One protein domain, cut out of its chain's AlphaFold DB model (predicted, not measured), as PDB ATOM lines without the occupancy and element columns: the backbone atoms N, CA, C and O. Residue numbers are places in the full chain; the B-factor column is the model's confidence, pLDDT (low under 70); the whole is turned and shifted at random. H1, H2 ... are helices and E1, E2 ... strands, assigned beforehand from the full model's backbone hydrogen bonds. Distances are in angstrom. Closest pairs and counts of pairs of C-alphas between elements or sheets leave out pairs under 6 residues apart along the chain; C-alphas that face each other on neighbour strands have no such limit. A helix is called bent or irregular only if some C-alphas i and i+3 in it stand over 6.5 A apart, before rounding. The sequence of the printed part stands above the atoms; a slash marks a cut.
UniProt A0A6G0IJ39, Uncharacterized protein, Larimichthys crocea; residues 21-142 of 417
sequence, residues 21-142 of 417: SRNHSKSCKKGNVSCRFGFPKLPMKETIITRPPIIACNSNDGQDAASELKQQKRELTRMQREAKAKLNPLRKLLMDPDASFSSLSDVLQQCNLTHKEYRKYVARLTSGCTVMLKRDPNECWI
ATOM      1  N   SER A  21     -28.232   2.184  30.341       89.00
ATOM      2  CA  SER A  21     -28.144   0.732  30.154       89.00
ATOM      3  C   SER A  21     -26.750   0.178  30.478       89.00
ATOM      4  O   SER A  21     -25.750   0.598  29.882       89.00
ATOM      5  N   ARG A  22     -26.700  -0.845  31.344       87.31
ATOM      6  CA  ARG A  22     -25.477  -1.598  31.691       87.31
ATOM      7  C   ARG A  22     -24.886  -2.387  30.519       87.31
ATOM      8  O   ARG A  22     -23.687  -2.638  30.482       87.31
ATOM      9  N   ASN A  23     -25.697  -2.699  29.507       83.62
ATOM     10  CA  ASN A  23     -25.266  -3.479  28.343       83.62
ATOM     11  C   ASN A  23     -24.459  -2.657  27.325       83.62
ATOM     12  O   ASN A  23     -23.906  -3.231  26.389       83.62
ATOM     13  N   HIS A  24     -24.391  -1.328  27.497       83.44
ATOM     14  CA  HIS A  24     -23.698  -0.378  26.621       83.44
ATOM     15  C   HIS A  24     -23.970  -0.597  25.120       83.44
ATOM     16  O   HIS A  24     -23.272  -1.338  24.423       83.44
ATOM     17  N   SER A  25     -24.951   0.135  24.589       82.06
ATOM     18  CA  SER A  25     -25.299   0.132  23.163       82.06
ATOM     19  C   SER A  25     -24.128   0.539  22.247       82.06
ATOM     20  O   SER A  25     -23.122   1.103  22.688       82.06
ATOM     21  N   LYS A  26     -24.275   0.334  20.928       81.56
ATOM     22  CA  LYS A  26     -23.292   0.790  19.922       81.56
ATOM     23  C   LYS A  26     -22.966   2.285  20.054       81.56
ATOM     24  O   LYS A  26     -21.813   2.668  19.909       81.56
ATOM     25  N   SER A  27     -23.948   3.123  20.398       79.69
ATOM     26  CA  SER A  27     -23.731   4.563  20.600       79.69
ATOM     27  C   SER A  27     -22.890   4.891  21.840       79.69
ATOM     28  O   SER A  27     -22.270   5.955  21.871       79.69
ATOM     29  N   CYS A  28     -22.817   3.990  22.830       82.12
ATOM     30  CA  CYS A  28     -21.933   4.119  23.992       82.12
ATOM     31  C   CYS A  28     -20.468   3.846  23.646       82.12
ATOM     32  O   CYS A  28     -19.579   4.474  24.221       82.12
ATOM     33  N   LYS A  29     -20.216   2.914  22.723       80.69
ATOM     34  CA  LYS A  29     -18.878   2.444  22.351       80.69
ATOM     35  C   LYS A  29     -18.317   3.337  21.240       80.69
ATOM     36  O   LYS A  29     -18.452   3.033  20.060       80.69
ATOM     37  N   LYS A  30     -17.727   4.480  21.612       75.62
ATOM     38  CA  LYS A  30     -17.059   5.406  20.676       75.62
ATOM     39  C   LYS A  30     -15.571   5.500  21.012       75.62
ATOM     40  O   LYS A  30     -15.223   5.963  22.094       75.62
ATOM     41  N   GLY A  31     -14.703   5.103  20.082       72.94
ATOM     42  CA  GLY A  31     -13.257   5.021  20.317       72.94
ATOM     43  C   GLY A  31     -12.883   3.877  21.269       72.94
ATOM     44  O   GLY A  31     -13.571   2.862  21.317       72.94
ATOM     45  N   ASN A  32     -11.814   4.054  22.052       72.44
ATOM     46  CA  ASN A  32     -11.255   3.012  22.933       72.44
ATOM     47  C   ASN A  32     -11.814   3.035  24.373       72.44
ATOM     48  O   ASN A  32     -11.146   2.579  25.299       72.44
ATOM     49  N   VAL A  33     -13.004   3.601  24.598       74.44
ATOM     50  CA  VAL A  33     -13.632   3.668  25.932       74.44
ATOM     51  C   VAL A  33     -14.846   2.745  26.026       74.44
ATOM     52  O   VAL A  33     -15.608   2.614  25.070       74.44
ATOM     53  N   SER A  34     -15.045   2.128  27.197       75.44
ATOM     54  CA  SER A  34     -16.191   1.243  27.472       75.44
ATOM     55  C   SER A  34     -17.529   1.977  27.362       75.44
ATOM     56  O   SER A  34     -18.489   1.453  26.798       75.44
ATOM     57  N   CYS A  35     -17.572   3.218  27.849       86.69
ATOM     58  CA  CYS A  35     -18.718   4.107  27.749       86.69
ATOM     59  C   CYS A  35     -18.261   5.542  27.482       86.69
ATOM     60  O   CYS A  35     -17.627   6.166  28.332       86.69
ATOM     61  N   ARG A  36     -18.646   6.109  26.332       84.19
ATOM     62  CA  ARG A  36     -18.353   7.511  25.984       84.19
ATOM     63  C   ARG A  36     -18.958   8.528  26.956       84.19
ATOM     64  O   ARG A  36     -18.511   9.666  27.002       84.19
ATOM     65  N   PHE A  37     -20.000   8.128  27.684       85.19
ATOM     66  CA  PHE A  37     -20.696   8.961  28.661       85.19
ATOM     67  C   PHE A  37     -20.106   8.814  30.072       85.19
ATOM     68  O   PHE A  37     -20.563   9.493  30.985       85.19
ATOM     69  N   GLY A  38     -19.107   7.949  30.277       86.44
ATOM     70  CA  GLY A  38     -18.443   7.781  31.573       86.44
ATOM     71  C   GLY A  38     -19.251   6.993  32.609       86.44
ATOM     72  O   GLY A  38     -19.080   7.226  33.799       86.44
ATOM     73  N   PHE A  39     -20.147   6.094  32.190       90.81
ATOM     74  CA  PHE A  39     -20.839   5.186  33.115       90.81
ATOM     75  C   PHE A  39     -19.985   3.944  33.461       90.81
ATOM     76  O   PHE A  39     -19.274   3.455  32.576       90.81
ATOM     77  N   PRO A  40     -20.072   3.418  34.703       91.81
ATOM     78  CA  PRO A  40     -20.788   3.999  35.845       91.81
ATOM     79  C   PRO A  40     -20.139   5.305  36.326       91.81
ATOM     80  O   PRO A  40     -18.911   5.423  36.371       91.81
ATOM     81  N   LYS A  41     -20.972   6.285  36.697       91.94
ATOM     82  CA  LYS A  41     -20.517   7.545  37.297       91.94
ATOM     83  C   LYS A  41     -19.891   7.271  38.662       91.94
ATOM     84  O   LYS A  41     -20.216   6.293  39.325       91.94
ATOM     85  N   LEU A  42     -19.004   8.154  39.099       92.88
ATOM     86  CA  LEU A  42     -18.343   8.030  40.395       92.88
ATOM     87  C   LEU A  42     -19.260   8.531  41.531       92.88
ATOM     88  O   LEU A  42     -19.830   9.614  41.388       92.88
ATOM     89  N   PRO A  43     -19.415   7.775  42.633       94.44
ATOM     90  CA  PRO A  43     -20.210   8.203  43.781       94.44
ATOM     91  C   PRO A  43     -19.508   9.311  44.574       94.44
ATOM     92  O   PRO A  43     -18.310   9.248  44.836       94.44
ATOM     93  N   MET A  44     -20.257  10.326  44.991       93.62
ATOM     94  CA  MET A  44     -19.729  11.522  45.647       93.62
ATOM     95  C   MET A  44     -20.623  11.929  46.815       93.62
ATOM     96  O   MET A  44     -21.830  12.092  46.649       93.62
ATOM     97  N   LYS A  45     -20.025  12.169  47.987       92.56
ATOM     98  CA  LYS A  45     -20.749  12.634  49.186       92.56
ATOM     99  C   LYS A  45     -21.358  14.033  49.013       92.56
ATOM    100  O   LYS A  45     -22.404  14.341  49.581       92.56
ATOM    101  N   GLU A  46     -20.693  14.875  48.231       93.56
ATOM    102  CA  GLU A  46     -21.040  16.270  47.971       93.56
ATOM    103  C   GLU A  46     -20.736  16.610  46.509       93.56
ATOM    104  O   GLU A  46     -19.858  16.001  45.893       93.56
ATOM    105  N   THR A  47     -21.457  17.586  45.955       92.62
ATOM    106  CA  THR A  47     -21.148  18.117  44.627       92.62
ATOM    107  C   THR A  47     -19.880  18.956  44.719       92.62
ATOM    108  O   THR A  47     -19.819  19.887  45.520       92.62
ATOM    109  N   ILE A  48     -18.878  18.654  43.896       90.50
ATOM    110  CA  ILE A  48     -17.611  19.394  43.863       90.50
ATOM    111  C   ILE A  48     -17.259  19.817  42.443       90.50
ATOM    112  O   ILE A  48     -17.672  19.195  41.467       90.50
ATOM    113  N   ILE A  49     -16.422  20.843  42.340       89.12
ATOM    114  CA  ILE A  49     -15.750  21.207  41.096       89.12
ATOM    115  C   ILE A  49     -14.308  20.725  41.213       89.12
ATOM    116  O   ILE A  49     -13.569  21.175  42.092       89.12
ATOM    117  N   THR A  50     -13.909  19.786  40.357       85.81
ATOM    118  CA  THR A  50     -12.497  19.412  40.248       85.81
ATOM    119  C   THR A  50     -11.740  20.539  39.562       85.81
ATOM    120  O   THR A  50     -12.303  21.292  38.772       85.81
ATOM    121  N   ARG A  51     -10.457  20.685  39.882       80.88
ATOM    122  CA  ARG A  51      -9.551  21.598  39.185       80.88
ATOM    123  C   ARG A  51      -8.316  20.808  38.777       80.88
ATOM    124  O   ARG A  51      -7.902  19.938  39.554       80.88
ATOM    125  N   PRO A  52      -7.736  21.080  37.600       72.31
ATOM    126  CA  PRO A  52      -6.505  20.424  37.201       72.31
ATOM    127  C   PRO A  52      -5.412  20.698  38.248       72.31
ATOM    128  O   PRO A  52      -5.354  21.797  38.810       72.31
ATOM    129  N   PRO A  53      -4.570  19.700  38.567       71.62
ATOM    130  CA  PRO A  53      -3.484  19.895  39.513       71.62
ATOM    131  C   PRO A  53      -2.492  20.927  38.968       71.62
ATOM    132  O   PRO A  53      -2.157  20.901  37.785       71.62
ATOM    133  N   ILE A  54      -1.985  21.802  39.839       71.00
ATOM    134  CA  ILE A  54      -0.856  22.675  39.502       71.00
ATOM    135  C   ILE A  54       0.381  21.779  39.388       71.00
ATOM    136  O   ILE A  54       0.818  21.189  40.378       71.00
ATOM    137  N   ILE A  55       0.912  21.639  38.175       71.25
ATOM    138  CA  ILE A  55       2.131  20.874  37.908       71.25
ATOM    139  C   ILE A  55       3.282  21.872  37.889       71.25
ATOM    140  O   ILE A  55       3.488  22.562  36.896       71.25
ATOM    141  N   ALA A  56       4.013  21.958  39.000       63.69
ATOM    142  CA  ALA A  56       5.264  22.701  39.041       63.69
ATOM    143  C   ALA A  56       6.294  21.966  38.169       63.69
ATOM    144  O   ALA A  56       6.737  20.867  38.510       63.69
ATOM    145  N   CYS A  57       6.623  22.535  37.014       59.94
ATOM    146  CA  CYS A  57       7.789  22.136  36.239       59.94
ATOM    147  C   CYS A  57       9.006  22.894  36.777       59.94
ATOM    148  O   CYS A  57       8.921  24.086  37.056       59.94
ATOM    149  N   ASN A  58      10.129  22.194  36.949       58.41
ATOM    150  CA  ASN A  58      11.405  22.841  37.237       58.41
ATOM    151  C   ASN A  58      11.850  23.545  35.953       58.41
ATOM    152  O   ASN A  58      12.468  22.916  35.094       58.41
ATOM    153  N   SER A  59      11.468  24.810  35.799       55.19
ATOM    154  CA  SER A  59      11.977  25.671  34.738       55.19
ATOM    155  C   SER A  59      13.481  25.814  34.938       55.19
ATOM    156  O   SER A  59      13.925  26.436  35.900       55.19
ATOM    157  N   ASN A  60      14.275  25.209  34.060       56.31
ATOM    158  CA  ASN A  60      15.658  25.642  33.910       56.31
ATOM    159  C   ASN A  60      15.631  26.937  33.093       56.31
ATOM    160  O   ASN A  60      14.931  26.986  32.075       56.31
ATOM    161  N   ASP A  61      16.389  27.952  33.513       50.44
ATOM    162  CA  ASP A  61      16.518  29.213  32.779       50.44
ATOM    163  C   ASP A  61      16.882  28.923  31.309       50.44
ATOM    164  O   ASP A  61      17.950  28.386  31.012       50.44
ATOM    165  N   GLY A  62      15.955  29.220  30.388       59.81
ATOM    166  CA  GLY A  62      16.134  29.045  28.940       59.81
ATOM    167  C   GLY A  62      15.304  27.949  28.251       59.81
ATOM    168  O   GLY A  62      15.509  27.728  27.058       59.81
ATOM    169  N   GLN A  63      14.378  27.258  28.931       59.78
ATOM    170  CA  GLN A  63      13.425  26.368  28.241       59.78
ATOM    171  C   GLN A  63      12.348  27.159  27.481       59.78
ATOM    172  O   GLN A  63      11.824  28.154  27.976       59.78
ATOM    173  N   ASP A  64      12.003  26.710  26.269       72.75
ATOM    174  CA  ASP A  64      10.904  27.293  25.504       72.75
ATOM    175  C   ASP A  64       9.539  26.892  26.102       72.75
ATOM    176  O   ASP A  64       9.347  25.788  26.624       72.75
ATOM    177  N   ALA A  65       8.549  27.784  26.001       69.94
ATOM    178  CA  ALA A  65       7.202  27.552  26.542       69.94
ATOM    179  C   ALA A  65       6.545  26.270  25.980       69.94
ATOM    180  O   ALA A  65       5.710  25.634  26.627       69.94
ATOM    181  N   ALA A  66       6.941  25.855  24.772       75.56
ATOM    182  CA  ALA A  66       6.465  24.634  24.135       75.56
ATOM    183  C   ALA A  66       6.984  23.356  24.824       75.56
ATOM    184  O   ALA A  66       6.222  22.391  24.977       75.56
ATOM    185  N   SER A  67       8.250  23.322  25.254       76.25
ATOM    186  CA  SER A  67       8.823  22.185  25.981       76.25
ATOM    187  C   SER A  67       8.226  22.052  27.382       76.25
ATOM    188  O   SER A  67       7.817  20.947  27.760       76.25
ATOM    189  N   GLU A  68       8.070  23.162  28.111       75.19
ATOM    190  CA  GLU A  68       7.421  23.164  29.431       75.19
ATOM    191  C   GLU A  68       5.987  22.616  29.345       75.19
ATOM    192  O   GLU A  68       5.603  21.701  30.083       75.19
ATOM    193  N   LEU A  69       5.212  23.078  28.358       75.00
ATOM    194  CA  LEU A  69       3.851  22.603  28.114       75.00
ATOM    195  C   LEU A  69       3.807  21.097  27.806       75.00
ATOM    196  O   LEU A  69       2.927  20.366  28.279       75.00
ATOM    197  N   LYS A  70       4.763  20.595  27.018       82.50
ATOM    198  CA  LYS A  70       4.871  19.164  26.700       82.50
ATOM    199  C   LYS A  70       5.172  18.335  27.948       82.50
ATOM    200  O   LYS A  70       4.625  17.236  28.088       82.50
ATOM    201  N   GLN A  71       6.009  18.840  28.851       82.56
ATOM    202  CA  GLN A  71       6.308  18.189  30.124       82.56
ATOM    203  C   GLN A  71       5.079  18.159  31.039       82.56
ATOM    204  O   GLN A  71       4.716  17.085  31.522       82.56
ATOM    205  N   GLN A  72       4.374  19.282  31.192       81.19
ATOM    206  CA  GLN A  72       3.133  19.346  31.973       81.19
ATOM    207  C   GLN A  72       2.077  18.355  31.460       81.19
ATOM    208  O   GLN A  72       1.491  17.607  32.242       81.19
ATOM    209  N   LYS A  73       1.878  18.261  30.136       81.94
ATOM    210  CA  LYS A  73       0.945  17.291  29.532       81.94
ATOM    211  C   LYS A  73       1.329  15.837  29.818       81.94
ATOM    212  O   LYS A  73       0.455  15.003  30.077       81.94
ATOM    213  N   ARG A  74       2.626  15.512  29.772       85.94
ATOM    214  CA  ARG A  74       3.136  14.167  30.093       85.94
ATOM    215  C   ARG A  74       2.873  13.811  31.551       85.94
ATOM    216  O   ARG A  74       2.370  12.721  31.823       85.94
ATOM    217  N   GLU A  75       3.146  14.740  32.459       86.25
ATOM    218  CA  GLU A  75       2.901  14.566  33.889       86.25
ATOM    219  C   GLU A  75       1.415  14.413  34.214       86.25
ATOM    220  O   GLU A  75       1.024  13.460  34.893       86.25
ATOM    221  N   LEU A  76       0.558  15.257  33.632       84.69
ATOM    222  CA  LEU A  76      -0.893  15.138  33.771       84.69
ATOM    223  C   LEU A  76      -1.390  13.766  33.292       84.69
ATOM    224  O   LEU A  76      -2.143  13.088  33.993       84.69
ATOM    225  N   THR A  77      -0.912  13.310  32.131       86.94
ATOM    226  CA  THR A  77      -1.259  11.991  31.577       86.94
ATOM    227  C   THR A  77      -0.813  10.854  32.501       86.94
ATOM    228  O   THR A  77      -1.542   9.875  32.679       86.94
ATOM    229  N   ARG A  78       0.371  10.966  33.118       89.19
ATOM    230  CA  ARG A  78       0.881   9.993  34.095       89.19
ATOM    231  C   ARG A  78      -0.025   9.924  35.327       89.19
ATOM    232  O   ARG A  78      -0.455   8.830  35.694       89.19
ATOM    233  N   MET A  79      -0.380  11.073  35.903       88.12
ATOM    234  CA  MET A  79      -1.282  11.165  37.059       88.12
ATOM    235  C   MET A  79      -2.679  10.610  36.750       88.12
ATOM    236  O   MET A  79      -3.262   9.909  37.578       88.12
ATOM    237  N   GLN A  80      -3.206  10.867  35.550       89.19
ATOM    238  CA  GLN A  80      -4.485  10.317  35.093       89.19
ATOM    239  C   GLN A  80      -4.447   8.790  34.958       89.19
ATOM    240  O   GLN A  80      -5.405   8.117  35.333       89.19
ATOM    241  N   ARG A  81      -3.353   8.222  34.431       90.31
ATOM    242  CA  ARG A  81      -3.180   6.761  34.335       90.31
ATOM    243  C   ARG A  81      -3.122   6.110  35.715       90.31
ATOM    244  O   ARG A  81      -3.800   5.109  35.929       90.31
ATOM    245  N   GLU A  82      -2.373   6.702  36.642       92.56
ATOM    246  CA  GLU A  82      -2.302   6.253  38.036       92.56
ATOM    247  C   GLU A  82      -3.693   6.268  38.690       92.56
ATOM    248  O   GLU A  82      -4.138   5.256  39.233       92.56
ATOM    249  N   ALA A  83      -4.419   7.385  38.572       91.94
ATOM    250  CA  ALA A  83      -5.767   7.525  39.113       91.94
ATOM    251  C   ALA A  83      -6.747   6.504  38.513       91.94
ATOM    252  O   ALA A  83      -7.490   5.859  39.253       91.94
ATOM    253  N   LYS A  84      -6.720   6.296  37.189       91.38
ATOM    254  CA  LYS A  84      -7.542   5.274  36.517       91.38
ATOM    255  C   LYS A  84      -7.236   3.868  37.026       91.38
ATOM    256  O   LYS A  84      -8.168   3.108  37.266       91.38
ATOM    257  N   ALA A  85      -5.960   3.529  37.211       92.75
ATOM    258  CA  ALA A  85      -5.562   2.223  37.727       92.75
ATOM    259  C   ALA A  85      -6.055   2.009  39.167       92.75
ATOM    260  O   ALA A  85      -6.635   0.967  39.465       92.75
ATOM    261  N   LYS A  86      -5.896   3.016  40.036       94.19
ATOM    262  CA  LYS A  86      -6.334   2.963  41.440       94.19
ATOM    263  C   LYS A  86      -7.853   2.928  41.605       94.19
ATOM    264  O   LYS A  86      -8.339   2.304  42.540       94.19
ATOM    265  N   LEU A  87      -8.605   3.543  40.692       93.88
ATOM    266  CA  LEU A  87     -10.073   3.539  40.703       93.88
ATOM    267  C   LEU A  87     -10.694   2.367  39.924       93.88
ATOM    268  O   LEU A  87     -11.913   2.209  39.931       93.88
ATOM    269  N   ASN A  88      -9.891   1.535  39.256       92.31
ATOM    270  CA  ASN A  88     -10.393   0.407  38.472       92.31
ATOM    271  C   ASN A  88     -11.148  -0.648  39.312       92.31
ATOM    272  O   ASN A  88     -12.210  -1.075  38.862       92.31
ATOM    273  N   PRO A  89     -10.687  -1.050  40.519       93.50
ATOM    274  CA  PRO A  89     -11.442  -1.975  41.371       93.50
ATOM    275  C   PRO A  89     -12.831  -1.434  41.718       93.50
ATOM    276  O   PRO A  89     -13.824  -2.131  41.542       93.50
ATOM    277  N   LEU A  90     -12.906  -0.148  42.075       93.75
ATOM    278  CA  LEU A  90     -14.163   0.544  42.355       93.75
ATOM    279  C   LEU A  90     -15.080   0.579  41.131       93.75
ATOM    280  O   LEU A  90     -16.268   0.301  41.245       93.75
ATOM    281  N   ARG A  91     -14.546   0.865  39.937       91.38
ATOM    282  CA  ARG A  91     -15.342   0.827  38.699       91.38
ATOM    283  C   ARG A  91     -15.883  -0.568  38.398       91.38
ATOM    284  O   ARG A  91     -17.023  -0.669  37.966       91.38
ATOM    285  N   LYS A  92     -15.090  -1.622  38.614       91.00
ATOM    286  CA  LYS A  92     -15.547  -3.010  38.446       91.00
ATOM    287  C   LYS A  92     -16.668  -3.346  39.422       91.00
ATOM    288  O   LYS A  92     -17.685  -3.867  38.987       91.00
ATOM    289  N   LEU A  93     -16.506  -2.967  40.687       92.81
ATOM    290  CA  LEU A  93     -17.510  -3.178  41.723       92.81
ATOM    291  C   LEU A  93     -18.833  -2.466  41.385       92.81
ATOM    292  O   LEU A  93     -19.891  -3.069  41.465       92.81
ATOM    293  N   LEU A  94     -18.788  -1.222  40.893       91.44
ATOM    294  CA  LEU A  94     -19.988  -0.487  40.453       91.44
ATOM    295  C   LEU A  94     -20.653  -1.045  39.179       91.44
ATOM    296  O   LEU A  94     -21.789  -0.673  38.866       91.44
ATOM    297  N   MET A  95     -19.942  -1.862  38.396       88.44
ATOM    298  CA  MET A  95     -20.505  -2.534  37.219       88.44
ATOM    299  C   MET A  95     -21.227  -3.832  37.567       88.44
ATOM    300  O   MET A  95     -22.115  -4.237  36.813       88.44
ATOM    301  N   ASP A  96     -20.874  -4.445  38.690       89.00
ATOM    302  CA  ASP A  96     -21.465  -5.688  39.162       89.00
ATOM    303  C   ASP A  96     -22.968  -5.484  39.468       89.00
ATOM    304  O   ASP A  96     -23.335  -4.538  40.179       89.00
ATOM    305  N   PRO A  97     -23.883  -6.250  38.842       83.50
ATOM    306  CA  PRO A  97     -25.315  -6.191  39.139       83.50
ATOM    307  C   PRO A  97     -25.677  -6.770  40.506       83.50
ATOM    308  O   PRO A  97     -26.682  -6.338  41.065       83.50
ATOM    309  N   ASP A  98     -24.863  -7.677  41.044       85.38
ATOM    310  CA  ASP A  98     -25.128  -8.358  42.314       85.38
ATOM    311  C   ASP A  98     -24.534  -7.593  43.508       85.38
ATOM    312  O   ASP A  98     -24.858  -7.862  44.667       85.38
ATOM    313  N   ALA A  99     -23.690  -6.595  43.235       85.56
ATOM    314  CA  ALA A  99     -23.140  -5.726  44.259       85.56
ATOM    315  C   ALA A  99     -24.202  -4.754  44.795       85.56
ATOM    316  O   ALA A  99     -24.823  -3.987  44.055       85.56
ATOM    317  N   SER A 100     -24.363  -4.759  46.116       83.12
ATOM    318  CA  SER A 100     -25.211  -3.831  46.861       83.12
ATOM    319  C   SER A 100     -24.354  -3.008  47.810       83.12
ATOM    320  O   SER A 100     -23.408  -3.519  48.413       83.12
ATOM    321  N   PHE A 101     -24.680  -1.724  47.936       85.75
ATOM    322  CA  PHE A 101     -23.895  -0.773  48.711       85.75
ATOM    323  C   PHE A 101     -24.773  -0.057  49.721       85.75
ATOM    324  O   PHE A 101     -25.803   0.527  49.369       85.75
ATOM    325  N   SER A 102     -24.317  -0.032  50.970       86.62
ATOM    326  CA  SER A 102     -24.970   0.740  52.031       86.62
ATOM    327  C   SER A 102     -24.578   2.222  51.996       86.62
ATOM    328  O   SER A 102     -25.380   3.097  52.312       86.62
ATOM    329  N   SER A 103     -23.332   2.525  51.616       91.50
ATOM    330  CA  SER A 103     -22.787   3.884  51.608       91.50
ATOM    331  C   SER A 103     -21.530   3.995  50.742       91.50
ATOM    332  O   SER A 103     -20.928   2.996  50.353       91.50
ATOM    333  N   LEU A 104     -21.068   5.224  50.484       92.50
ATOM    334  CA  LEU A 104     -19.762   5.449  49.854       92.50
ATOM    335  C   LEU A 104     -18.614   4.828  50.672       92.50
ATOM    336  O   LEU A 104     -17.696   4.262  50.089       92.50
ATOM    337  N   SER A 105     -18.652   4.914  52.004       93.50
ATOM    338  CA  SER A 105     -17.589   4.375  52.867       93.50
ATOM    339  C   SER A 105     -17.423   2.861  52.714       93.50
ATOM    340  O   SER A 105     -16.294   2.382  52.678       93.50
ATOM    341  N   ASP A 106     -18.533   2.140  52.564       92.31
ATOM    342  CA  ASP A 106     -18.580   0.692  52.332       92.31
ATOM    343  C   ASP A 106     -17.892   0.318  51.006       92.31
ATOM    344  O   ASP A 106     -16.929  -0.450  50.989       92.31
ATOM    345  N   VAL A 107     -18.259   0.992  49.907       92.81
ATOM    346  CA  VAL A 107     -17.608   0.819  48.592       92.81
ATOM    347  C   VAL A 107     -16.100   1.064  48.670       92.81
ATOM    348  O   VAL A 107     -15.303   0.323  48.093       92.81
ATOM    349  N   LEU A 108     -15.694   2.126  49.369       94.69
ATOM    350  CA  LEU A 108     -14.287   2.490  49.506       94.69
ATOM    351  C   LEU A 108     -13.501   1.462  50.328       94.69
ATOM    352  O   LEU A 108     -12.383   1.118  49.941       94.69
ATOM    353  N   GLN A 109     -14.091   0.927  51.401       92.94
ATOM    354  CA  GLN A 109     -13.482  -0.117  52.223       92.94
ATOM    355  C   GLN A 109     -13.279  -1.412  51.428       92.94
ATOM    356  O   GLN A 109     -12.178  -1.956  51.441       92.94
ATOM    357  N   GLN A 110     -14.282  -1.847  50.657       91.56
ATOM    358  CA  GLN A 110     -14.166  -3.017  49.772       91.56
ATOM    359  C   GLN A 110     -13.066  -2.847  48.709       91.56
ATOM    360  O   GLN A 110     -12.462  -3.819  48.258       91.56
ATOM    361  N   CYS A 111     -12.764  -1.603  48.331       93.12
ATOM    362  CA  CYS A 111     -11.711  -1.274  47.373       93.12
ATOM    363  C   CYS A 111     -10.352  -0.944  48.014       93.12
ATOM    364  O   CYS A 111      -9.434  -0.569  47.282       93.12
ATOM    365  N   ASN A 112     -10.205  -1.058  49.340       93.88
ATOM    366  CA  ASN A 112      -9.011  -0.642  50.087       93.88
ATOM    367  C   ASN A 112      -8.591   0.816  49.800       93.88
ATOM    368  O   ASN A 112      -7.413   1.109  49.589       93.88
ATOM    369  N   LEU A 113      -9.561   1.735  49.754       94.62
ATOM    370  CA  LEU A 113      -9.336   3.163  49.534       94.62
ATOM    371  C   LEU A 113      -9.794   3.976  50.740       94.62
ATOM    372  O   LEU A 113     -10.907   3.821  51.233       94.62
ATOM    373  N   THR A 114      -8.978   4.936  51.167       95.25
ATOM    374  CA  THR A 114      -9.460   5.975  52.080       95.25
ATOM    375  C   THR A 114     -10.249   7.042  51.316       95.25
ATOM    376  O   THR A 114     -10.000   7.311  50.137       95.25
ATOM    377  N   HIS A 115     -11.158   7.747  51.995       93.06
ATOM    378  CA  HIS A 115     -11.898   8.862  51.387       93.06
ATOM    379  C   HIS A 115     -10.965   9.963  50.838       93.06
ATOM    380  O   HIS A 115     -11.241  10.576  49.804       93.06
ATOM    381  N   LYS A 116      -9.825  10.199  51.504       93.44
ATOM    382  CA  LYS A 116      -8.816  11.181  51.078       93.44
ATOM    383  C   LYS A 116      -8.126  10.757  49.779       93.44
ATOM    384  O   LYS A 116      -7.970  11.580  48.877       93.44
ATOM    385  N   GLU A 117      -7.733   9.491  49.671       94.06
ATOM    386  CA  GLU A 117      -7.140   8.942  48.449       94.06
ATOM    387  C   GLU A 117      -8.137   8.927  47.300       94.06
ATOM    388  O   GLU A 117      -7.807   9.379  46.207       94.06
ATOM    389  N   TYR A 118      -9.370   8.491  47.561       94.56
ATOM    390  CA  TYR A 118     -10.440   8.503  46.575       94.56
ATOM    391  C   TYR A 118     -10.631   9.901  45.981       94.56
ATOM    392  O   TYR A 118     -10.466  10.085  44.775       94.56
ATOM    393  N   ARG A 119     -10.855  10.918  46.826       91.94
ATOM    394  CA  ARG A 119     -11.036  12.310  46.380       91.94
ATOM    395  C   ARG A 119      -9.836  12.816  45.574       91.94
ATOM    396  O   ARG A 119     -10.014  13.498  44.566       91.94
ATOM    397  N   LYS A 120      -8.615  12.452  45.986       91.19
ATOM    398  CA  LYS A 120      -7.372  12.782  45.270       91.19
ATOM    399  C   LYS A 120      -7.332  12.145  43.879       91.19
ATOM    400  O   LYS A 120      -6.979  12.833  42.926       91.19
ATOM    401  N   TYR A 121      -7.677  10.865  43.738       92.19
ATOM    402  CA  TYR A 121      -7.683  10.195  42.436       92.19
ATOM    403  C   TYR A 121      -8.803  10.711  41.532       92.19
ATOM    404  O   TYR A 121      -8.545  10.960  40.359       92.19
ATOM    405  N   VAL A 122     -10.001  10.964  42.070       90.56
ATOM    406  CA  VAL A 122     -11.114  11.555  41.309       90.56
ATOM    407  C   VAL A 122     -10.725  12.913  40.727       90.56
ATOM    408  O   VAL A 122     -10.872  13.124  39.526       90.56
ATOM    409  N   ALA A 123     -10.138  13.806  41.532       86.94
ATOM    410  CA  ALA A 123      -9.683  15.115  41.057       86.94
ATOM    411  C   ALA A 123      -8.604  15.025  39.960       86.94
ATOM    412  O   ALA A 123      -8.498  15.911  39.118       86.94
ATOM    413  N   ARG A 124      -7.810  13.947  39.949       88.06
ATOM    414  CA  ARG A 124      -6.756  13.707  38.954       88.06
ATOM    415  C   ARG A 124      -7.262  13.097  37.649       88.06
ATOM    416  O   ARG A 124      -6.481  13.027  36.709       88.06
ATOM    417  N   LEU A 125      -8.516  12.640  37.569       84.69
ATOM    418  CA  LEU A 125      -9.080  12.101  36.326       84.69
ATOM    419  C   LEU A 125      -9.376  13.189  35.289       84.69
ATOM    420  O   LEU A 125      -9.377  12.901  34.094       84.69
ATOM    421  N   THR A 126      -9.632  14.417  35.738       77.75
ATOM    422  CA  THR A 126     -10.121  15.515  34.898       77.75
ATOM    423  C   THR A 126      -8.971  16.372  34.381       77.75
ATOM    424  O   THR A 126      -8.082  16.743  35.146       77.75
ATOM    425  N   SER A 127      -8.986  16.700  33.087       71.25
ATOM    426  CA  SER A 127      -7.987  17.587  32.460       71.25
ATOM    427  C   SER A 127      -8.270  19.076  32.683       71.25
ATOM    428  O   SER A 127      -7.377  19.896  32.506       71.25
ATOM    429  N   GLY A 128      -9.499  19.422  33.066       74.69
ATOM    430  CA  GLY A 128      -9.952  20.785  33.320       74.69
ATOM    431  C   GLY A 128     -10.919  20.833  34.499       74.69
ATOM    432  O   GLY A 128     -11.008  19.877  35.275       74.69
ATOM    433  N   CYS A 129     -11.630  21.948  34.639       79.38
ATOM    434  CA  CYS A 129     -12.675  22.067  35.645       79.38
ATOM    435  C   CYS A 129     -13.890  21.218  35.252       79.38
ATOM    436  O   CYS A 129     -14.479  21.451  34.198       79.38
ATOM    437  N   THR A 130     -14.285  20.273  36.105       82.88
ATOM    438  CA  THR A 130     -15.458  19.415  35.876       82.88
ATOM    439  C   THR A 130     -16.338  19.396  37.122       82.88
ATOM    440  O   THR A 130     -15.840  19.282  38.245       82.88
ATOM    441  N   VAL A 131     -17.658  19.489  36.939       88.25
ATOM    442  CA  VAL A 131     -18.621  19.325  38.036       88.25
ATOM    443  C   VAL A 131     -18.850  17.838  38.283       88.25
ATOM    444  O   VAL A 131     -19.391  17.130  37.436       88.25
ATOM    445  N   MET A 132     -18.472  17.374  39.468       89.38
ATOM    446  CA  MET A 132     -18.782  16.039  39.968       89.38
ATOM    447  C   MET A 132     -19.993  16.153  40.889       89.38
ATOM    448  O   MET A 132     -19.892  16.730  41.969       89.38
ATOM    449  N   LEU A 133     -21.146  15.645  40.455       91.75
ATOM    450  CA  LEU A 133     -22.393  15.732  41.217       91.75
ATOM    451  C   LEU A 133     -22.386  14.783  42.418       91.75
ATOM    452  O   LEU A 133     -21.917  13.651  42.296       91.75
ATOM    453  N   LYS A 134     -22.980  15.225  43.536       92.81
ATOM    454  CA  LYS A 134     -23.356  14.346  44.649       92.81
ATOM    455  C   LYS A 134     -24.165  13.169  44.107       92.81
ATOM    456  O   LYS A 134     -25.112  13.376  43.348       92.81
ATOM    457  N   ARG A 135     -23.779  11.956  44.497       92.12
ATOM    458  CA  ARG A 135     -24.403  10.722  44.030       92.12
ATOM    459  C   ARG A 135     -24.068   9.564  44.953       92.12
ATOM    460  O   ARG A 135     -22.890   9.335  45.232       92.12
ATOM    461  N   ASP A 136     -25.079   8.817  45.368       92.62
ATOM    462  CA  ASP A 136     -24.866   7.586  46.123       92.62
ATOM    463  C   ASP A 136     -24.433   6.435  45.196       92.62
ATOM    464  O   ASP A 136     -24.729   6.459  43.999       92.62
ATOM    465  N   PRO A 137     -23.734   5.403  45.702       92.62
ATOM    466  CA  PRO A 137     -23.268   4.284  44.875       92.62
ATOM    467  C   PRO A 137     -24.367   3.599  44.049       92.62
ATOM    468  O   PRO A 137     -24.151   3.231  42.895       92.62
ATOM    469  N   ASN A 138     -25.577   3.511  44.603       89.56
ATOM    470  CA  ASN A 138     -26.737   2.902  43.941       89.56
ATOM    471  C   ASN A 138     -27.302   3.775  42.804       89.56
ATOM    472  O   ASN A 138     -28.118   3.332  42.003       89.56
ATOM    473  N   GLU A 139     -26.850   5.021  42.698       91.19
ATOM    474  CA  GLU A 139     -27.300   5.978  41.699       91.19
ATOM    475  C   GLU A 139     -26.304   6.128  40.546       91.19
ATOM    476  O   GLU A 139     -26.582   6.867  39.605       91.19
ATOM    477  N   CYS A 140     -25.151   5.454  40.572       92.31
ATOM    478  CA  CYS A 140     -24.058   5.597  39.596       92.31
ATOM    479  C   CYS A 140     -24.453   5.368  38.125       92.31
ATOM    480  O   CYS A 140     -23.695   5.732  37.227       92.31
ATOM    481  N   TRP A 141     -25.640   4.817  37.872       92.94
ATOM    482  CA  TRP A 141     -26.191   4.531  36.547       92.94
ATOM    483  C   TRP A 141     -27.283   5.499  36.085       92.94
ATOM    484  O   TRP A 141     -27.810   5.340  34.994       92.94
ATOM    485  N   ILE A 142     -27.626   6.515  36.872       92.56
ATOM    486  CA  ILE A 142     -28.699   7.459  36.529       92.56
ATOM    487  C   ILE A 142     -28.087   8.696  35.865       92.56
ATOM    488  O   ILE A 142     -27.067   9.207  36.328       92.56
TER     489      ILE A 142
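Overview. This is residues 21 to 142 of the 417 residues of an uncharacterized protein of Larimichthys crocea (UniProt A0A6G0IJ39). One long helix, H1, makes the longest axis; the shorter helix H3 packs steeply across residues 76 to 87 of H1, and a tiny sheet of two strands, E1 and E2, sits on the other side of H3. Residues 51 to 64 run out from E1 to the first residue of H1, and residues 61 to 66 stick out; the short helix H2 lies near the other end of H1. The printed part has 122 residues with three named helices and two named strands, in the order E1, H1, H2, H3, E2; the sheet is antiparallel, the class is mostly helix, and under half of the residues are in named elements. The whole is only just loose, close to compact, with a radius of gyration of the C-alphas of 16.8 A, and elongated, spanning 57 by 35 by 22 A.

Arrangement. Look first at E1, residues 48 to 50, and E2, residues 130 to 132, antiparallel neighbours at 144 degrees; N 48 and O 132 are 2.9 A apart and N 132 and O 48 are 2.8 A apart, both within hydrogen-bond range. From there go to H3, residues 115 to 125: its closest C-alpha pair with E1 is Thr 50 and Ala 123, at 5.2 A. H1, residues 65 to 95, touches H3 with its residues 76 to 87 alone, at a steep tilt of 53 degrees, opposite ways; the closest C-alphas are those of Ala 83 and Tyr 121, 4.7 A. H2, residues 104 to 110, only just touches residues 90 to 93 of H1, with 3 pairs of C-alphas within 8 A, the closest Leu 90 and Val 107 at 7.1 A, about perpendicular at 83 degrees. H2 and H3 touch only at the corner, and only just, with 3 pairs of C-alphas within 8 A, the closest Leu 108 and His 115 at 7.1 A. H1 and E2 are apart, and H2 is apart from both strands. Every O i to N i+4 pair is within hydrogen-bond range in H2 and H3, and 25 of 27 are in H1.

Along the chain. Find C-alpha 48 at (-17.611, 19.394, 43.863), where E1 begins; E1 and E2 each measure 6.3 A. H1 runs 42.3 A from C-alpha 65 at (7.202, 27.552, 26.542) to C-alpha 95; it is irregular, with C-alphas 86 and 89 7.1 A apart, and has a kink of 48 degrees near residue 89. H2 measures 10.1 A and H3 15.7 A. E2 ends with C-alpha 132 at (-18.782, 16.039, 39.968).

Size, cuts and confidence. The C-alphas of Gly 62 and Asp 98, the two farthest apart, are 57.3 A apart. The printed part has no cut. The link from E1 to H1 is long, with 14 residues. Look for pLDDT under 70 at residues 56 to 63 and 65; the mean of the printed part is 84.9.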